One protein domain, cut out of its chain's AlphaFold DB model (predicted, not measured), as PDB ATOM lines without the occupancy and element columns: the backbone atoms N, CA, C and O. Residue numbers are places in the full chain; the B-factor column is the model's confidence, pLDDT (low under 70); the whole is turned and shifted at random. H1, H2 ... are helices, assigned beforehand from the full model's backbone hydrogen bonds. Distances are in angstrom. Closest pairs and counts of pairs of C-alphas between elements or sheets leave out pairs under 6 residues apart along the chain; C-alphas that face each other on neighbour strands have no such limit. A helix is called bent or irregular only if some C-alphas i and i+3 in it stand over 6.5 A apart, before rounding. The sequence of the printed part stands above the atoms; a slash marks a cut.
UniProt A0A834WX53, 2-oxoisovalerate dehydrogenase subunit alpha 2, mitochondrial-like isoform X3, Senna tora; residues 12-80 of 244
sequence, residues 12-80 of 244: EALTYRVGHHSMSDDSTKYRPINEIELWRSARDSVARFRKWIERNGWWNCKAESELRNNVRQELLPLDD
ATOM      1  N   GLU A  12      43.207  36.596  -4.499       97.38
ATOM      2  CA  GLU A  12      42.519  36.280  -5.747       97.38
ATOM      3  C   GLU A  12      43.539  35.790  -6.779       97.38
ATOM      4  O   GLU A  12      44.430  36.526  -7.206       97.38
ATOM      5  N   ALA A  13      43.426  34.520  -7.169       95.25
ATOM      6  CA  ALA A  13      44.282  33.916  -8.182       95.25
ATOM      7  C   ALA A  13      43.571  33.925  -9.541       95.25
ATOM      8  O   ALA A  13      42.708  33.090  -9.812       95.25
ATOM      9  N   LEU A  14      43.963  34.855 -10.411       93.69
ATOM     10  CA  LEU A  14      43.442  34.936 -11.774       93.69
ATOM     11  C   LEU A  14      43.940  33.739 -12.600       93.69
ATOM     12  O   LEU A  14      45.127  33.629 -12.911       93.69
ATOM     13  N   THR A  15      43.024  32.839 -12.955       93.44
ATOM     14  CA  THR A  15      43.303  31.610 -13.711       93.44
ATOM     15  C   THR A  15      42.231  31.350 -14.771       93.44
ATOM     16  O   THR A  15      41.208  32.032 -14.813       93.44
ATOM     17  N   TYR A  16      42.464  30.361 -15.634       92.62
ATOM     18  CA  TYR A  16      41.556  29.988 -16.713       92.62
ATOM     19  C   TYR A  16      41.280  28.480 -16.731       92.62
ATOM     20  O   TYR A  16      42.199  27.663 -16.815       92.62
ATOM     21  N   ARG A  17      39.997  28.094 -16.704       93.50
ATOM     22  CA  ARG A  17      39.575  26.690 -16.827       93.50
ATOM     23  C   ARG A  17      39.592  26.268 -18.297       93.50
ATOM     24  O   ARG A  17      38.598  26.440 -19.000       93.50
ATOM     25  N   VAL A  18      40.704  25.686 -18.748       92.50
ATOM     26  CA  VAL A  18      40.868  25.221 -20.141       92.50
ATOM     27  C   VAL A  18      39.854  24.126 -20.511       92.50
ATOM     28  O   VAL A  18      39.343  24.122 -21.626       92.50
ATOM     29  N   GLY A  19      39.536  23.216 -19.585       91.75
ATOM     30  CA  GLY A  19      38.550  22.150 -19.799       91.75
ATOM     31  C   GLY A  19      37.087  22.601 -19.692       91.75
ATOM     32  O   GLY A  19      36.781  23.758 -19.372       91.75
ATOM     33  N   HIS A  20      36.174  21.661 -19.935       93.19
ATOM     34  CA  HIS A  20      34.733  21.827 -19.718       93.19
ATOM     35  C   HIS A  20      34.395  22.027 -18.231       93.19
ATOM     36  O   HIS A  20      35.250  21.854 -17.359       93.19
ATOM     37  N   HIS A  21      33.166  22.453 -17.927       92.69
ATOM     38  CA  HIS A  21      32.722  22.611 -16.537       92.69
ATOM     39  C   HIS A  21      32.697  21.286 -15.779       92.69
ATOM     40  O   HIS A  21      33.107  21.232 -14.620       92.69
ATOM     41  N   SER A  22      32.237  20.244 -16.458       91.94
ATOM     42  CA  SER A  22      32.120  18.873 -15.985       91.94
ATOM     43  C   SER A  22      32.241  17.925 -17.182       91.94
ATOM     44  O   SER A  22      32.308  18.365 -18.328       91.94
ATOM     45  N   MET A  23      32.212  16.617 -16.925       88.50
ATOM     46  CA  MET A  23      32.183  15.598 -17.983       88.50
ATOM     47  C   MET A  23      30.899  15.621 -18.828       88.50
ATOM     48  O   MET A  23      30.882  15.068 -19.920       88.50
ATOM     49  N   SER A  24      29.827  16.238 -18.326       89.06
ATOM     50  CA  SER A  24      28.538  16.362 -19.020       89.06
ATOM     51  C   SER A  24      28.381  17.678 -19.785       89.06
ATOM     52  O   SER A  24      27.356  17.890 -20.431       89.06
ATOM     53  N   ASP A  25      29.352  18.583 -19.674       93.81
ATOM     54  CA  ASP A  25      29.292  19.923 -20.243       93.81
ATOM     55  C   ASP A  25      30.057  20.018 -21.568       93.81
ATOM     56  O   ASP A  25      31.121  19.426 -21.732       93.81
ATOM     57  N   ASP A  26      29.541  20.844 -22.481       93.44
ATOM     58  CA  ASP A  26      30.228  21.233 -23.707       93.44
ATOM     59  C   ASP A  26      30.423  22.744 -23.728       93.44
ATOM     60  O   ASP A  26      29.529  23.536 -24.037       93.44
ATOM     61  N   SER A  27      31.652  23.134 -23.426       92.81
ATOM     62  CA  SER A  27      31.993  24.538 -23.295       92.81
ATOM     63  C   SER A  27      32.196  25.287 -24.602       92.81
ATOM     64  O   SER A  27      32.326  26.509 -24.566       92.81
ATOM     65  N   THR A  28      32.262  24.588 -25.737       91.69
ATOM     66  CA  THR A  28      32.413  25.237 -27.050       91.69
ATOM     67  C   THR A  28      31.162  26.021 -27.449       91.69
ATOM     68  O   THR A  28      31.234  26.937 -28.262       91.69
ATOM     69  N   LYS A  29      30.027  25.733 -26.801       93.56
ATOM     70  CA  LYS A  29      28.744  26.415 -27.013       93.56
ATOM     71  C   LYS A  29      28.711  27.850 -26.497       93.56
ATOM     72  O   LYS A  29      27.918  28.648 -26.985       93.56
ATOM     73  N   TYR A  30      29.518  28.168 -25.490       94.31
ATOM     74  CA  TYR A  30      29.453  29.453 -24.788       94.31
ATOM     75  C   TYR A  30      30.828  30.102 -24.572       94.31
ATOM     76  O   TYR A  30      30.913  31.163 -23.958       94.31
ATOM     77  N   ARG A  31      31.908  29.490 -25.076       93.56
ATOM     78  CA  ARG A  31      33.258  30.069 -25.094       93.56
ATOM     79  C   ARG A  31      33.898  29.878 -26.461       93.56
ATOM     80  O   ARG A  31      33.821  28.777 -27.011       93.56
ATOM     81  N   PRO A  32      34.566  30.904 -27.000       94.44
ATOM     82  CA  PRO A  32      35.200  30.787 -28.294       94.44
ATOM     83  C   PRO A  32      36.479  29.936 -28.183       94.44
ATOM     84  O   PRO A  32      37.249  30.019 -27.224       94.44
ATOM     85  N   ILE A  33      36.704  29.073 -29.175       92.44
ATOM     86  CA  ILE A  33      37.793  28.079 -29.159       92.44
ATOM     87  C   ILE A  33      39.173  28.756 -29.154       92.44
ATOM     88  O   ILE A  33      40.108  28.261 -28.527       92.44
ATOM     89  N   ASN A  34      39.296  29.913 -29.810       93.44
ATOM     90  CA  ASN A  34      40.534  30.690 -29.867       93.44
ATOM     91  C   ASN A  34      41.011  31.152 -28.478       93.44
ATOM     92  O   ASN A  34      42.207  31.117 -28.202       93.44
ATOM     93  N   GLU A  35      40.091  31.543 -27.594       93.12
ATOM     94  CA  GLU A  35      40.399  31.914 -26.216       93.12
ATOM     95  C   GLU A  35      40.940  30.702 -25.456       93.12
ATOM     96  O   GLU A  35      41.995  30.783 -24.827       93.12
ATOM     97  N   ILE A  36      40.264  29.553 -25.566       91.25
ATOM     98  CA  ILE A  36      40.691  28.309 -24.914       91.25
ATOM     99  C   ILE A  36      42.108  27.925 -25.357       91.25
ATOM    100  O   ILE A  36      42.947  27.594 -24.514       91.25
ATOM    101  N   GLU A  37      42.394  28.006 -26.656       91.31
ATOM    102  CA  GLU A  37      43.694  27.623 -27.206       91.31
ATOM    103  C   GLU A  37      44.807  28.615 -26.839       91.31
ATOM    104  O   GLU A  37      45.929  28.199 -26.540       91.31
ATOM    105  N   LEU A  38      44.504  29.918 -26.761       91.12
ATOM    106  CA  LEU A  38      45.441  30.928 -26.258       91.12
ATOM    107  C   LEU A  38      45.891  30.596 -24.829       91.12
ATOM    108  O   LEU A  38      47.084  30.650 -24.518       91.12
ATOM    109  N   TRP A  39      44.946  30.238 -23.958       91.50
ATOM    110  CA  TRP A  39      45.257  29.882 -22.575       91.50
ATOM    111  C   TRP A  39      45.976  28.540 -22.456       91.50
ATOM    112  O   TRP A  39      46.898  28.422 -21.649       91.50
ATOM    113  N   ARG A  40      45.609  27.559 -23.288       89.94
ATOM    114  CA  ARG A  40      46.258  26.243 -23.336       89.94
ATOM    115  C   ARG A  40      47.713  26.320 -23.801       89.94
ATOM    116  O   ARG A  40      48.550  25.603 -23.268       89.94
ATOM    117  N   SER A  41      48.014  27.158 -24.788       88.19
ATOM    118  CA  SER A  41      49.340  27.207 -25.414       88.19
ATOM    119  C   SER A  41      50.248  28.265 -24.782       88.19
ATOM    120  O   SER A  41      51.326  27.955 -24.272       88.19
ATOM    121  N   ALA A  42      49.816  29.526 -24.779       84.81
ATOM    122  CA  ALA A  42      50.661  30.657 -24.408       84.81
ATOM    123  C   ALA A  42      50.716  30.900 -22.893       84.81
ATOM    124  O   ALA A  42      51.681  31.488 -22.398       84.81
ATOM    125  N   ARG A  43      49.688  30.474 -22.146       87.75
ATOM    126  CA  ARG A  43      49.541  30.772 -20.710       87.75
ATOM    127  C   ARG A  43      49.502  29.542 -19.806       87.75
ATOM    128  O   ARG A  43      49.165  29.685 -18.631       87.75
ATOM    129  N   ASP A  44      49.920  28.376 -20.294       91.56
ATOM    130  CA  ASP A  44      49.989  27.172 -19.466       91.56
ATOM    131  C   ASP A  44      50.978  27.343 -18.299       91.56
ATOM    132  O   ASP A  44      52.183  27.554 -18.474       91.56
ATOM    133  N   SER A  45      50.441  27.245 -17.083       92.25
ATOM    134  CA  SER A  45      51.200  27.323 -15.835       92.25
ATOM    135  C   SER A  45      52.248  26.214 -15.713       92.25
ATOM    136  O   SER A  45      53.361  26.491 -15.260       92.25
ATOM    137  N   VAL A  46      51.945  25.000 -16.188       92.06
ATOM    138  CA  VAL A  46      52.853  23.850 -16.103       92.06
ATOM    139  C   VAL A  46      54.023  24.049 -17.056       92.06
ATOM    140  O   VAL A  46      55.176  23.955 -16.638       92.06
ATOM    141  N   ALA A  47      53.761  24.403 -18.317       91.56
ATOM    142  CA  ALA A  47      54.818  24.720 -19.273       91.56
ATOM    143  C   ALA A  47      55.693  25.902 -18.829       91.56
ATOM    144  O   ALA A  47      56.915  25.858 -18.996       91.56
ATOM    145  N   ARG A  48      55.102  26.956 -18.247       93.19
ATOM    146  CA  ARG A  48      55.854  28.110 -17.724       93.19
ATOM    147  C   ARG A  48      56.766  27.720 -16.567       93.19
ATOM    148  O   ARG A  48      57.934  28.107 -16.572       93.19
ATOM    149  N   PHE A  49      56.247  26.957 -15.607       94.25
ATOM    150  CA  PHE A  49      57.033  26.494 -14.470       94.25
ATOM    151  C   PHE A  49      58.141  25.538 -14.916       94.25
ATOM    152  O   PHE A  49      59.290  25.742 -14.530       94.25
ATOM    153  N   ARG A  50      57.833  24.598 -15.825       93.62
ATOM    154  CA  ARG A  50      58.810  23.688 -16.445       93.62
ATOM    155  C   ARG A  50      59.990  24.450 -17.052       93.62
ATOM    156  O   ARG A  50      61.134  24.194 -16.701       93.62
ATOM    157  N   LYS A  51      59.719  25.450 -17.897       93.62
ATOM    158  CA  LYS A  51      60.780  26.267 -18.513       93.62
ATOM    159  C   LYS A  51      61.650  26.986 -17.478       93.62
ATOM    160  O   LYS A  51      62.833  27.199 -17.720       93.62
ATOM    161  N   TRP A  52      61.076  27.404 -16.350       95.56
ATOM    162  CA  TRP A  52      61.828  28.064 -15.284       95.56
ATOM    163  C   TRP A  52      62.747  27.084 -14.536       95.56
ATOM    164  O   TRP A  52      63.926  27.384 -14.371       95.56
ATOM    165  N   ILE A  53      62.260  25.895 -14.164       96.88
ATOM    166  CA  ILE A  53      63.083  24.875 -13.485       96.88
ATOM    167  C   ILE A  53      64.165  24.277 -14.400       96.88
ATOM    168  O   ILE A  53      65.266  23.995 -13.931       96.88
ATOM    169  N   GLU A  54      63.897  24.147 -15.704       96.31
ATOM    170  CA  GLU A  54      64.889  23.715 -16.702       96.31
ATOM    171  C   GLU A  54      66.036  24.726 -16.823       96.31
ATOM    172  O   GLU A  54      67.201  24.338 -16.852       96.31
ATOM    173  N   ARG A  55      65.727  26.031 -16.813       96.31
ATOM    174  CA  ARG A  55      66.749  27.096 -16.818       96.31
ATOM    175  C   ARG A  55      67.640  27.071 -15.579       96.31
ATOM    176  O   ARG A  55      68.798  27.457 -15.674       96.31
ATOM    177  N   ASN A  56      67.117  26.604 -14.449       96.44
ATOM    178  CA  ASN A  56      67.881  26.435 -13.212       96.44
ATOM    179  C   ASN A  56      68.656  25.103 -13.160       96.44
ATOM    180  O   ASN A  56      69.356  24.847 -12.183       96.44
ATOM    181  N   GLY A  57      68.528  24.241 -14.177       95.38
ATOM    182  CA  GLY A  57      69.186  22.932 -14.232       95.38
ATOM    183  C   GLY A  57      68.563  21.861 -13.330       95.38
ATOM    184  O   GLY A  57      69.160  20.805 -13.143       95.38
ATOM    185  N   TRP A  58      67.374  22.101 -12.766       95.81
ATOM    186  CA  TRP A  58      66.701  21.165 -11.850       95.81
ATOM    187  C   TRP A  58      65.804  20.150 -12.559       95.81
ATOM    188  O   TRP A  58      65.334  19.198 -11.941       95.81
ATOM    189  N   TRP A  59      65.536  20.359 -13.847       96.00
ATOM    190  CA  TRP A  59      64.656  19.513 -14.643       96.00
ATOM    191  C   TRP A  59      65.211  19.312 -16.045       96.00
ATOM    192  O   TRP A  59      65.969  20.142 -16.548       96.00
ATOM    193  N   ASN A  60      64.833  18.204 -16.679       94.44
ATOM    194  CA  ASN A  60      65.208  17.886 -18.051       94.44
ATOM    195  C   ASN A  60      64.194  16.922 -18.691       94.44
ATOM    196  O   ASN A  60      63.341  16.340 -18.016       94.44
ATOM    197  N   CYS A  61      64.321  16.714 -20.005       92.50
ATOM    198  CA  CYS A  61      63.422  15.853 -20.775       92.50
ATOM    199  C   CYS A  61      63.376  14.401 -20.274       92.50
ATOM    200  O   CYS A  61      62.335  13.753 -20.377       92.50
ATOM    201  N   LYS A  62      64.489  13.882 -19.738       94.75
ATOM    202  CA  LYS A  62      64.557  12.513 -19.215       94.75
ATOM    203  C   LYS A  62      63.711  12.382 -17.946       94.75
ATOM    204  O   LYS A  62      62.853  11.508 -17.894       94.75
ATOM    205  N   ALA A  63      63.875  13.309 -17.001       93.50
ATOM    206  CA  ALA A  63      63.092  13.362 -15.767       93.50
ATOM    207  C   ALA A  63      61.583  13.540 -16.034       93.50
ATOM    208  O   ALA A  63      60.762  12.869 -15.411       93.50
ATOM    209  N   GLU A  64      61.202  14.379 -17.007       94.00
ATOM    210  CA  GLU A  64      59.798  14.538 -17.421       94.00
ATOM    211  C   GLU A  64      59.197  13.224 -17.939       94.00
ATOM    212  O   GLU A  64      58.080  12.862 -17.568       94.00
ATOM    213  N   SER A  65      59.925  12.518 -18.807       94.38
ATOM    214  CA  SER A  65      59.461  11.260 -19.398       94.38
ATOM    215  C   SER A  65      59.320  10.159 -18.342       94.38
ATOM    216  O   SER A  65      58.299   9.472 -18.296       94.38
ATOM    217  N   GLU A  66      60.304  10.037 -17.446       96.00
ATOM    218  CA  GLU A  66      60.273   9.090 -16.327       96.00
ATOM    219  C   GLU A  66      59.079   9.356 -15.402       96.00
ATOM    220  O   GLU A  66      58.317   8.433 -15.113       96.00
ATOM    221  N   LEU A  67      58.839  10.617 -15.020       93.62
ATOM    222  CA  LEU A  67      57.687  10.986 -14.194       93.62
ATOM    223  C   LEU A  67      56.359  10.615 -14.868       93.62
ATOM    224  O   LEU A  67      55.496  10.009 -14.237       93.62
ATOM    225  N   ARG A  68      56.191  10.947 -16.155       92.56
ATOM    226  CA  ARG A  68      54.956  10.631 -16.894       92.56
ATOM    227  C   ARG A  68      54.702   9.133 -16.981       92.56
ATOM    228  O   ARG A  68      53.557   8.710 -16.839       92.56
ATOM    229  N   ASN A  69      55.750   8.347 -17.213       94.38
ATOM    230  CA  ASN A  69      55.634   6.897 -17.277       94.38
ATOM    231  C   ASN A  69      55.262   6.313 -15.914       94.38
ATOM    232  O   ASN A  69      54.337   5.509 -15.852       94.38
ATOM    233  N   ASN A  70      55.905   6.765 -14.837       94.00
ATOM    234  CA  ASN A  70      55.600   6.305 -13.483       94.00
ATOM    235  C   ASN A  70      54.147   6.611 -13.100       94.00
ATOM    236  O   ASN A  70      53.424   5.707 -12.698       94.00
ATOM    237  N   VAL A  71      53.689   7.848 -13.331       91.75
ATOM    238  CA  VAL A  71      52.292   8.242 -13.073       91.75
ATOM    239  C   VAL A  71      51.324   7.416 -13.919       91.75
ATOM    240  O   VAL A  71      50.291   6.977 -13.426       91.75
ATOM    241  N   ARG A  72      51.648   7.152 -15.192       88.94
ATOM    242  CA  ARG A  72      50.805   6.306 -16.046       88.94
ATOM    243  C   ARG A  72      50.703   4.881 -15.500       88.94
ATOM    244  O   ARG A  72      49.607   4.338 -15.482       88.94
ATOM    245  N   GLN A  73      51.812   4.292 -15.055       86.81
ATOM    246  CA  GLN A  73      51.816   2.953 -14.458       86.81
ATOM    247  C   GLN A  73      51.035   2.899 -13.144       86.81
ATOM    248  O   GLN A  73      50.376   1.902 -12.878       86.81
ATOM    249  N   GLU A  74      51.058   3.972 -12.358       85.25
ATOM    250  CA  GLU A  74      50.301   4.072 -11.109       85.25
ATOM    251  C   GLU A  74      48.787   4.229 -11.340       85.25
ATOM    252  O   GLU A  74      47.989   3.773 -10.525       85.25
ATOM    253  N   LEU A  75      48.379   4.826 -12.466       81.12
ATOM    254  CA  LEU A  75      46.968   5.010 -12.828       81.12
ATOM    255  C   LEU A  75      46.345   3.799 -13.545       81.12
ATOM    256  O   LEU A  75      45.139   3.599 -13.434       81.12
ATOM    257  N   LEU A  76      47.133   2.974 -14.247       70.81
ATOM    258  CA  LEU A  76      46.641   1.792 -14.981       70.81
ATOM    259  C   LEU A  76      45.839   0.764 -14.144       70.81
ATOM    260  O   LEU A  76      44.878   0.216 -14.681       70.81
ATOM    261  N   PRO A  77      46.151   0.490 -12.860       60.66
ATOM    262  CA  PRO A  77      45.366  -0.420 -12.021       60.66
ATOM    263  C   PRO A  77      43.929   0.048 -11.745       60.66
ATOM    264  O   PRO A  77      43.118  -0.747 -11.278       60.66
ATOM    265  N   LEU A  78      43.607   1.323 -11.995       54.69
ATOM    266  CA  LEU A  78      42.269   1.885 -11.775       54.69
ATOM    267  C   LEU A  78      41.299   1.605 -12.935       54.69
ATOM    268  O   LEU A  78      40.095   1.762 -12.760       54.69
ATOM    269  N   ASP A  79      41.813   1.177 -14.092       52.03
ATOM    270  CA  ASP A  79      41.032   0.904 -15.306       52.03
ATOM    271  C   ASP A  79      40.670  -0.590 -15.466       52.03
ATOM    272  O   ASP A  79      40.249  -1.009 -16.545       52.03
ATOM    273  N   ASP A  80      40.834  -1.419 -14.425       52.31
ATOM    274  CA  ASP A  80      40.478  -2.841 -14.493       52.31
ATOM    275  C   ASP A  80      38.960  -3.004 -14.734       52.31
ATOM    276  O   ASP A  80      38.163  -2.650 -13.862       52.31
TER     277      ASP A  80
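What this domain is: This is residues 12 to 80 of the 244 residues of the protein "2-oxoisovalerate dehydrogenase subunit alpha 2, mitochondrial-like isoform X3" of Senna tora (UniProt A0A834WX53). Three helices follow one another as an open, bent chain with no packed core: H1 and H2 come one after the other in a row, and H3 turns back after a corner beyond the end of H2, its residues 65 to 79 sticking out as an arm. Before H1, residues 12 to 32 make a wide loop without a named element, at the end of the row away from that corner. The printed part has 69 residues, with three named helices in the order H1, H2, H3 and no named strand, and its class is all helix, with 39 residues in the helices. It is only just loose, close to extended, with a radius of gyration of the C-alphas of 16.1 A, and the C-alphas span 40 by 39 by 24 A.

How they stand to each other: Begin with the longest helix, H3, residues 61 to 79, which touches no helix. Go back through a tight link of 5 residues and you reach H2, residues 45 to 55; H2 and H3 are apart, with no C-alpha of the one within 8 A of the other. A further tight link, of 3 residues, leads back to H1, residues 33 to 41. H1 and H2 are apart by the same test, and H1 and H3 are apart too. Look along residues 65 to 80, of which 65 to 79 belong to H3: they stand free, with no C-alpha 8 or more apart along the chain within 10 A. Residues 52 to 57, of which 52 to 55 belong to H2, and residues 21 to 26 stand free as well. In the backbones of H1 and H2 every O i to N i+4 pair is within hydrogen-bond range; in H3 12 of 15 are.

Where its parts are: Find C-alpha 61 at (63.422, 15.853, -20.775); from there H3 runs 27.5 A to C-alpha 79 at (41.032, 0.904, -15.306). It is only just irregular: C-alphas 74 and 77 are 6.7 A apart, and its line is a rough one. H2 runs 15.6 A from Ser 45 to Arg 55. For H1 look at C-alpha 33, at (37.793, 28.079, -29.159); its last residue is Ser 41, 12.2 A away between C-alphas.

The domain as a whole: The two C-alphas farthest apart are those of Lys 29 and Gly 57, at 42.6 A. From the first to the last printed C-alpha, Glu 12 to Asp 80, it is 40.1 A. The printed part has no cut, and both links between helices are tight. The C-alphas of residues 12 to 32 lie 9 to 22 A from the mean of all C-alphas. Without the stretches that stand free, the body has 41 residues and spans 40 by 25 by 15 A. The mean pLDDT of the printed part is 90.1, and residues 77 to 80 are under 70.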